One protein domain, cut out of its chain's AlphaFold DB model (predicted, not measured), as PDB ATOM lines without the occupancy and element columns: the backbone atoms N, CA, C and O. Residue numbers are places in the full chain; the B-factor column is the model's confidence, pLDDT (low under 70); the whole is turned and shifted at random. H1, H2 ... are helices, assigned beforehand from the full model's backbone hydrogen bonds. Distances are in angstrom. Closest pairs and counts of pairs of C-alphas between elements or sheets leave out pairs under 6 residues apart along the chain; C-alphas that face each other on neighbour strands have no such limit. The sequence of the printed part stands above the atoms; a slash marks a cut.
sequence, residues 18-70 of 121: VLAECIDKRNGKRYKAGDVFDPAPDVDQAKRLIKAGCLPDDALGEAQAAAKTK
ATOM      1  N   VAL A  18      16.025  39.941  28.779       88.19
ATOM      2  CA  VAL A  18      16.434  41.323  28.592       88.19
ATOM      3  C   VAL A  18      17.955  41.379  28.499       88.19
ATOM      4  O   VAL A  18      18.659  40.903  29.381       88.19
ATOM      5  N   LEU A  19      18.479  41.962  27.425       86.75
ATOM      6  CA  LEU A  19      19.921  42.090  27.196       86.75
ATOM      7  C   LEU A  19      20.494  43.352  27.852       86.75
ATOM      8  O   LEU A  19      21.632  43.350  28.313       86.75
ATOM      9  N   ALA A  20      19.695  44.419  27.930       87.06
ATOM     10  CA  ALA A  20      20.080  45.696  28.527       87.06
ATOM     11  C   ALA A  20      18.920  46.307  29.321       87.06
ATOM     12  O   ALA A  20      17.757  46.045  29.023       87.06
ATOM     13  N   GLU A  21      19.240  47.132  30.326       88.62
ATOM     14  CA  GLU A  21      18.240  47.821  31.153       88.62
ATOM     15  C   GLU A  21      17.176  48.504  30.287       88.62
ATOM     16  O   GLU A  21      17.486  49.329  29.426       88.62
ATOM     17  N   CYS A  22      15.908  48.186  30.538       88.44
ATOM     18  CA  CYS A  22      14.802  48.771  29.800       88.44
ATOM     19  C   CYS A  22      13.549  48.945  30.646       88.44
ATOM     20  O   CYS A  22      13.417  48.404  31.742       88.44
ATOM     21  N   ILE A  23      12.614  49.745  30.136       87.38
ATOM     22  CA  ILE A  23      11.346  50.032  30.801       87.38
ATOM     23  C   ILE A  23      10.214  49.521  29.925       87.38
ATOM     24  O   ILE A  23      10.118  49.870  28.747       87.38
ATOM     25  N   ASP A  24       9.325  48.729  30.515       84.88
ATOM     26  CA  ASP A  24       8.085  48.341  29.868       84.88
ATOM     27  C   ASP A  24       7.127  49.533  29.823       84.88
ATOM     28  O   ASP A  24       6.748  50.105  30.844       84.88
ATOM     29  N   LYS A  25       6.722  49.917  28.611       81.44
ATOM     30  CA  LYS A  25       5.835  51.060  28.384       81.44
ATOM     31  C   LYS A  25       4.431  50.839  28.965       81.44
ATOM     32  O   LYS A  25       3.746  51.814  29.258       81.44
ATOM     33  N   ARG A  26       3.987  49.588  29.111       78.62
ATOM     34  CA  ARG A  26       2.621  49.247  29.545       78.62
ATOM     35  C   ARG A  26       2.403  49.505  31.030       78.62
ATOM     36  O   ARG A  26       1.335  49.960  31.418       78.62
ATOM     37  N   ASN A  27       3.402  49.190  31.849       79.88
ATOM     38  CA  ASN A  27       3.310  49.220  33.313       79.88
ATOM     39  C   ASN A  27       4.400  50.083  33.976       79.88
ATOM     40  O   ASN A  27       4.380  50.253  35.190       79.88
ATOM     41  N   GLY A  28       5.355  50.621  33.210       84.38
ATOM     42  CA  GLY A  28       6.485  51.388  33.735       84.38
ATOM     43  C   GLY A  28       7.519  50.545  34.488       84.38
ATOM     44  O   GLY A  28       8.409  51.108  35.128       84.38
ATOM     45  N   LYS A  29       7.425  49.209  34.438       86.31
ATOM     46  CA  LYS A  29       8.347  48.307  35.135       86.31
ATOM     47  C   LYS A  29       9.728  48.371  34.486       86.31
ATOM     48  O   LYS A  29       9.858  48.226  33.272       86.31
ATOM     49  N   ARG A  30      10.756  48.575  35.311       89.06
ATOM     50  CA  ARG A  30      12.165  48.487  34.914       89.06
ATOM     51  C   ARG A  30      12.608  47.031  34.944       89.06
ATOM     52  O   ARG A  30      12.428  46.365  35.959       89.06
ATOM     53  N   TYR A  31      13.198  46.584  33.849       88.56
ATOM     54  CA  TYR A  31      13.861  45.299  33.713       88.56
ATOM     55  C   TYR A  31      15.358  45.543  33.578       88.56
ATOM     56  O   TYR A  31      15.778  46.463  32.874       88.56
ATOM     57  N   LYS A  32      16.162  44.742  34.265       89.44
ATOM     58  CA  LYS A  32      17.619  44.751  34.169       89.44
ATOM     59  C   LYS A  32      18.083  43.742  33.124       89.44
ATOM     60  O   LYS A  32      17.338  42.853  32.720       89.44
ATOM     61  N   ALA A  33      19.339  43.864  32.706       88.12
ATOM     62  CA  ALA A  33      19.981  42.827  31.909       88.12
ATOM     63  C   ALA A  33      19.927  41.480  32.657       88.12
ATOM     64  O   ALA A  33      20.278  41.409  33.836       88.12
ATOM     65  N   GLY A  34      19.470  40.436  31.972       84.31
ATOM     66  CA  GLY A  34      19.223  39.104  32.512       84.31
ATOM     67  C   GLY A  34      17.820  38.884  33.086       84.31
ATOM     68  O   GLY A  34      17.488  37.741  33.384       84.31
ATOM     69  N   ASP A  35      16.985  39.923  33.227       86.75
ATOM     70  CA  ASP A  35      15.599  39.731  33.665       86.75
ATOM     71  C   ASP A  35      14.741  39.105  32.560       86.75
ATOM     72  O   ASP A  35      14.946  39.323  31.362       86.75
ATOM     73  N   VAL A  36      13.720  38.363  32.985       84.44
ATOM     74  CA  VAL A  36      12.706  37.795  32.098       84.44
ATOM     75  C   VAL A  36      11.603  38.815  31.849       84.44
ATOM     76  O   VAL A  36      10.966  39.313  32.783       84.44
ATOM     77  N   PHE A  37      11.345  39.097  30.576       83.06
ATOM     78  CA  PHE A  37      10.271  39.975  30.147       83.06
ATOM     79  C   PHE A  37       8.940  39.209  30.069       83.06
ATOM     80  O   PHE A  37       8.531  38.738  29.007       83.06
ATOM     81  N   ASP A  38       8.261  39.098  31.214       76.69
ATOM     82  CA  ASP A  38       6.945  38.463  31.346       76.69
ATOM     83  C   ASP A  38       5.886  39.463  31.861       76.69
ATOM     84  O   ASP A  38       6.104  40.112  32.896       76.69
ATOM     85  N   PRO A  39       4.741  39.638  31.164       72.31
ATOM     86  CA  PRO A  39       4.340  39.000  29.900       72.31
ATOM     87  C   PRO A  39       5.075  39.566  28.680       72.31
ATOM     88  O   PRO A  39       5.483  40.733  28.691       72.31
ATOM     89  N   ALA A  40       5.149  38.782  27.597       75.88
ATOM     90  CA  ALA A  40       5.774  39.184  26.333       75.88
ATOM     91  C   ALA A  40       5.333  40.604  25.891       75.88
ATOM     92  O   ALA A  40       4.154  40.967  26.047       75.88
ATOM     93  N   PRO A  41       6.260  41.446  25.392       78.69
ATOM     94  CA  PRO A  41       5.949  42.793  24.937       78.69
ATOM     95  C   PRO A  41       5.077  42.750  23.680       78.69
ATOM     96  O   PRO A  41       5.072  41.775  22.936       78.69
ATOM     97  N   ASP A  42       4.352  43.838  23.420       82.94
ATOM     98  CA  ASP A  42       3.667  44.009  22.136       82.94
ATOM     99  C   ASP A  42       4.681  44.226  20.997       82.94
ATOM    100  O   ASP A  42       5.804  44.673  21.238       82.94
ATOM    101  N   VAL A  43       4.282  43.965  19.748       83.88
ATOM    102  CA  VAL A  43       5.129  44.114  18.552       83.88
ATOM    103  C   VAL A  43       5.764  45.504  18.470       83.88
ATOM    104  O   VAL A  43       6.959  45.622  18.195       83.88
ATOM    105  N   ASP A  44       5.003  46.566  18.735       83.56
ATOM    106  CA  ASP A  44       5.518  47.940  18.682       83.56
ATOM    107  C   ASP A  44       6.565  48.219  19.765       83.56
ATOM    108  O   ASP A  44       7.522  48.971  19.558       83.56
ATOM    109  N   GLN A  45       6.401  47.599  20.929       84.94
ATOM    110  CA  GLN A  45       7.334  47.723  22.035       84.94
ATOM    111  C   GLN A  45       8.585  46.876  21.810       84.94
ATOM    112  O   GLN A  45       9.686  47.392  21.989       84.94
ATOM    113  N   ALA A  46       8.437  45.634  21.343       85.88
ATOM    114  CA  ALA A  46       9.544  44.760  20.971       85.88
ATOM    115  C   ALA A  46      10.457  45.439  19.941       85.88
ATOM    116  O   ALA A  46      11.656  45.542  20.174       85.88
ATOM    117  N   LYS A  47       9.898  46.035  18.874       86.38
ATOM    118  CA  LYS A  47      10.680  46.799  17.875       86.38
ATOM    119  C   LYS A  47      11.505  47.920  18.501       86.38
ATOM    120  O   LYS A  47      12.652  48.134  18.118       86.38
ATOM    121  N   ARG A  48      10.917  48.666  19.442       85.88
ATOM    122  CA  ARG A  48      11.608  49.766  20.133       85.88
ATOM    123  C   ARG A  48      12.727  49.245  21.026       85.88
ATOM    124  O   ARG A  48      13.805  49.826  21.018       85.88
ATOM    125  N   LEU A  49      12.467  48.170  21.765       86.69
ATOM    126  CA  LEU A  49      13.427  47.555  22.676       86.69
ATOM    127  C   LEU A  49      14.594  46.916  21.916       86.69
ATOM    128  O   LEU A  49      15.736  47.148  22.289       86.69
ATOM    129  N   ILE A  50      14.339  46.220  20.808       87.88
ATOM    130  CA  ILE A  50      15.380  45.667  19.925       87.88
ATOM    131  C   ILE A  50      16.231  46.787  19.331       87.88
ATOM    132  O   ILE A  50      17.454  46.756  19.415       87.88
ATOM    133  N   LYS A  51      15.595  47.848  18.817       88.56
ATOM    134  CA  LYS A  51      16.314  49.020  18.295       88.56
ATOM    135  C   LYS A  51      17.177  49.710  19.358       88.56
ATOM    136  O   LYS A  51      18.190  50.312  19.017       88.56
ATOM    137  N   ALA A  52      16.771  49.643  20.623       85.81
ATOM    138  CA  ALA A  52      17.532  50.149  21.762       85.81
ATOM    139  C   ALA A  52      18.561  49.138  22.314       85.81
ATOM    140  O   ALA A  52      19.236  49.450  23.290       85.81
ATOM    141  N   GLY A  53      18.676  47.936  21.733       86.69
ATOM    142  CA  GLY A  53      19.574  46.871  22.198       86.69
ATOM    143  C   GLY A  53      19.137  46.197  23.504       86.69
ATOM    144  O   GLY A  53      19.933  45.537  24.161       86.69
ATOM    145  N   CYS A  54      17.882  46.383  23.912       87.88
ATOM    146  CA  CYS A  54      17.335  45.872  25.167       87.88
ATOM    147  C   CYS A  54      16.818  44.431  25.066       87.88
ATOM    148  O   CYS A  54      16.745  43.740  26.077       87.88
ATOM    149  N   LEU A  55      16.441  43.984  23.868       87.19
ATOM    150  CA  LEU A  55      15.932  42.640  23.587       87.19
ATOM    151  C   LEU A  55      16.600  42.080  22.321       87.19
ATOM    152  O   LEU A  55      17.002  42.877  21.470       87.19
ATOM    153  N   PRO A  56      16.704  40.745  22.182       84.06
ATOM    154  CA  PRO A  56      17.199  40.110  20.960       84.06
ATOM    155  C   PRO A  56      16.217  40.299  19.796       84.06
ATOM    156  O   PRO A  56      15.013  40.423  20.021       84.06
ATOM    157  N   ASP A  57      16.701  40.276  18.553       81.31
ATOM    158  CA  ASP A  57      15.865  40.418  17.351       81.31
ATOM    159  C   ASP A  57      14.738  39.369  17.262       81.31
ATOM    160  O   ASP A  57      13.629  39.684  16.816       81.31
ATOM    161  N   ASP A  58      14.970  38.161  17.785       78.81
ATOM    162  CA  ASP A  58      13.973  37.086  17.890       78.81
ATOM    163  C   ASP A  58      12.771  37.455  18.780       78.81
ATOM    164  O   ASP A  58      11.681  36.899  18.625       78.81
ATOM    165  N   ALA A  59      12.898  38.481  19.635       78.00
ATOM    166  CA  ALA A  59      11.805  38.967  20.473       78.00
ATOM    167  C   ALA A  59      10.598  39.481  19.682       78.00
ATOM    168  O   ALA A  59       9.479  39.529  20.200       78.00
ATOM    169  N   LEU A  60      10.797  39.848  18.412       79.19
ATOM    170  CA  LEU A  60       9.699  40.202  17.519       79.19
ATOM    171  C   LEU A  60       8.834  39.014  17.113       79.19
ATOM    172  O   LEU A  60       7.651  39.223  16.839       79.19
ATOM    173  N   GLY A  61       9.402  37.812  17.029       75.81
ATOM    174  CA  GLY A  61       8.659  36.587  16.736       75.81
ATOM    175  C   GLY A  61       7.681  36.273  17.864       75.81
ATOM    176  O   GLY A  61       6.477  36.169  17.626       75.81
ATOM    177  N   GLU A  62       8.185  36.287  19.095       73.12
ATOM    178  CA  GLU A  62       7.412  36.031  20.315       73.12
ATOM    179  C   GLU A  62       6.344  37.100  20.572       73.12
ATOM    180  O   GLU A  62       5.181  36.789  20.842       73.12
ATOM    181  N   ALA A  63       6.684  38.380  20.385       75.31
ATOM    182  CA  ALA A  63       5.714  39.470  20.470       75.31
ATOM    183  C   ALA A  63       4.588  39.325  19.428       75.31
ATOM    184  O   ALA A  63       3.425  39.621  19.707       75.31
ATOM    185  N   GLN A  64       4.905  38.847  18.219       73.00
ATOM    186  CA  GLN A  64       3.906  38.580  17.183       73.00
ATOM    187  C   GLN A  64       3.072  37.335  17.480       73.00
ATOM    188  O   GLN A  64       1.875  37.349  17.193       73.00
ATOM    189  N   ALA A  65       3.657  36.283  18.052       68.38
ATOM    190  CA  ALA A  65       2.929  35.096  18.486       68.38
ATOM    191  C   ALA A  65       1.924  35.444  19.600       68.38
ATOM    192  O   ALA A  65       0.748  35.087  19.500       68.38
ATOM    193  N   ALA A  66       2.343  36.252  20.580       63.78
ATOM    194  CA  ALA A  66       1.478  36.787  21.634       63.78
ATOM    195  C   ALA A  66       0.424  37.782  21.106       63.78
ATOM    196  O   ALA A  66      -0.694  37.849  21.617       63.78
ATOM    197  N   ALA A  67       0.747  38.550  20.061       61.22
ATOM    198  CA  ALA A  67      -0.216  39.431  19.408       61.22
ATOM    199  C   ALA A  67      -1.223  38.655  18.548       61.22
ATOM    200  O   ALA A  67      -2.380  39.054  18.473       61.22
ATOM    201  N   LYS A  68      -0.836  37.538  17.915       55.59
ATOM    202  CA  LYS A  68      -1.732  36.711  17.084       55.59
ATOM    203  C   LYS A  68      -2.863  36.069  17.886       55.59
ATOM    204  O   LYS A  68      -3.945  35.899  17.337       55.59
ATOM    205  N   THR A  69      -2.676  35.813  19.178       51.16
ATOM    206  CA  THR A  69      -3.762  35.400  20.084       51.16
ATOM    207  C   THR A  69      -4.677  36.554  20.522       51.16
ATOM    208  O   THR A  69      -5.720  36.298  21.118       51.16
ATOM    209  N   LYS A  70      -4.351  37.817  20.197       48.28
ATOM    210  CA  LYS A  70      -5.164  39.012  20.516       48.28
ATOM    211  C   LYS A  70      -5.519  39.906  19.317       48.28
ATOM    212  O   LYS A  70      -6.189  40.916  19.503       48.28
TER     213      LYS A  70
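What this domain is: This is residues 18 to 70 of the 121 residues of an uncharacterized protein of Rhizobiaceae bacterium (UniProt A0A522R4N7). With little regular structure, the domain is a long looping stretch, residues 18 to 42, folded over one side of a helical hairpin of two short helices, H1 and H2. Within the loop, residues 22 to 23 pair antiparallel with residues 30 to 31. The printed part has 53 residues, with H1 then H2 and no named strand; the class is all helix, with 19 residues in named elements. It is compact and rounded, with a radius of gyration of the C-alphas of 10.0 A and spans of 27 by 22 by 16 A.

How they stand to each other: H1, residues 43 to 51, and H2, residues 59 to 68, form a helical hairpin. They touch, closest at the C-alphas of Val 43 and Ala 63, 5.1 A apart. They run opposite ways at a shallow tilt of 4 degrees. In H1 and H2 every O i to N i+4 pair is within hydrogen-bond range.

Where its parts are: H1 begins at C-alpha 43 (5.129, 44.114, 18.552) and measures 12.2 A. H2 measures 14.1 A and ends at C-alpha 68 (-1.732, 36.711, 17.084).

The domain as a whole: The C-alphas farthest apart, those of Ala 33 and Lys 70, are 27.9 A apart. The printed part has no cut. The link from H1 to H2 is short. Residues 65 to 70 have pLDDT under 70.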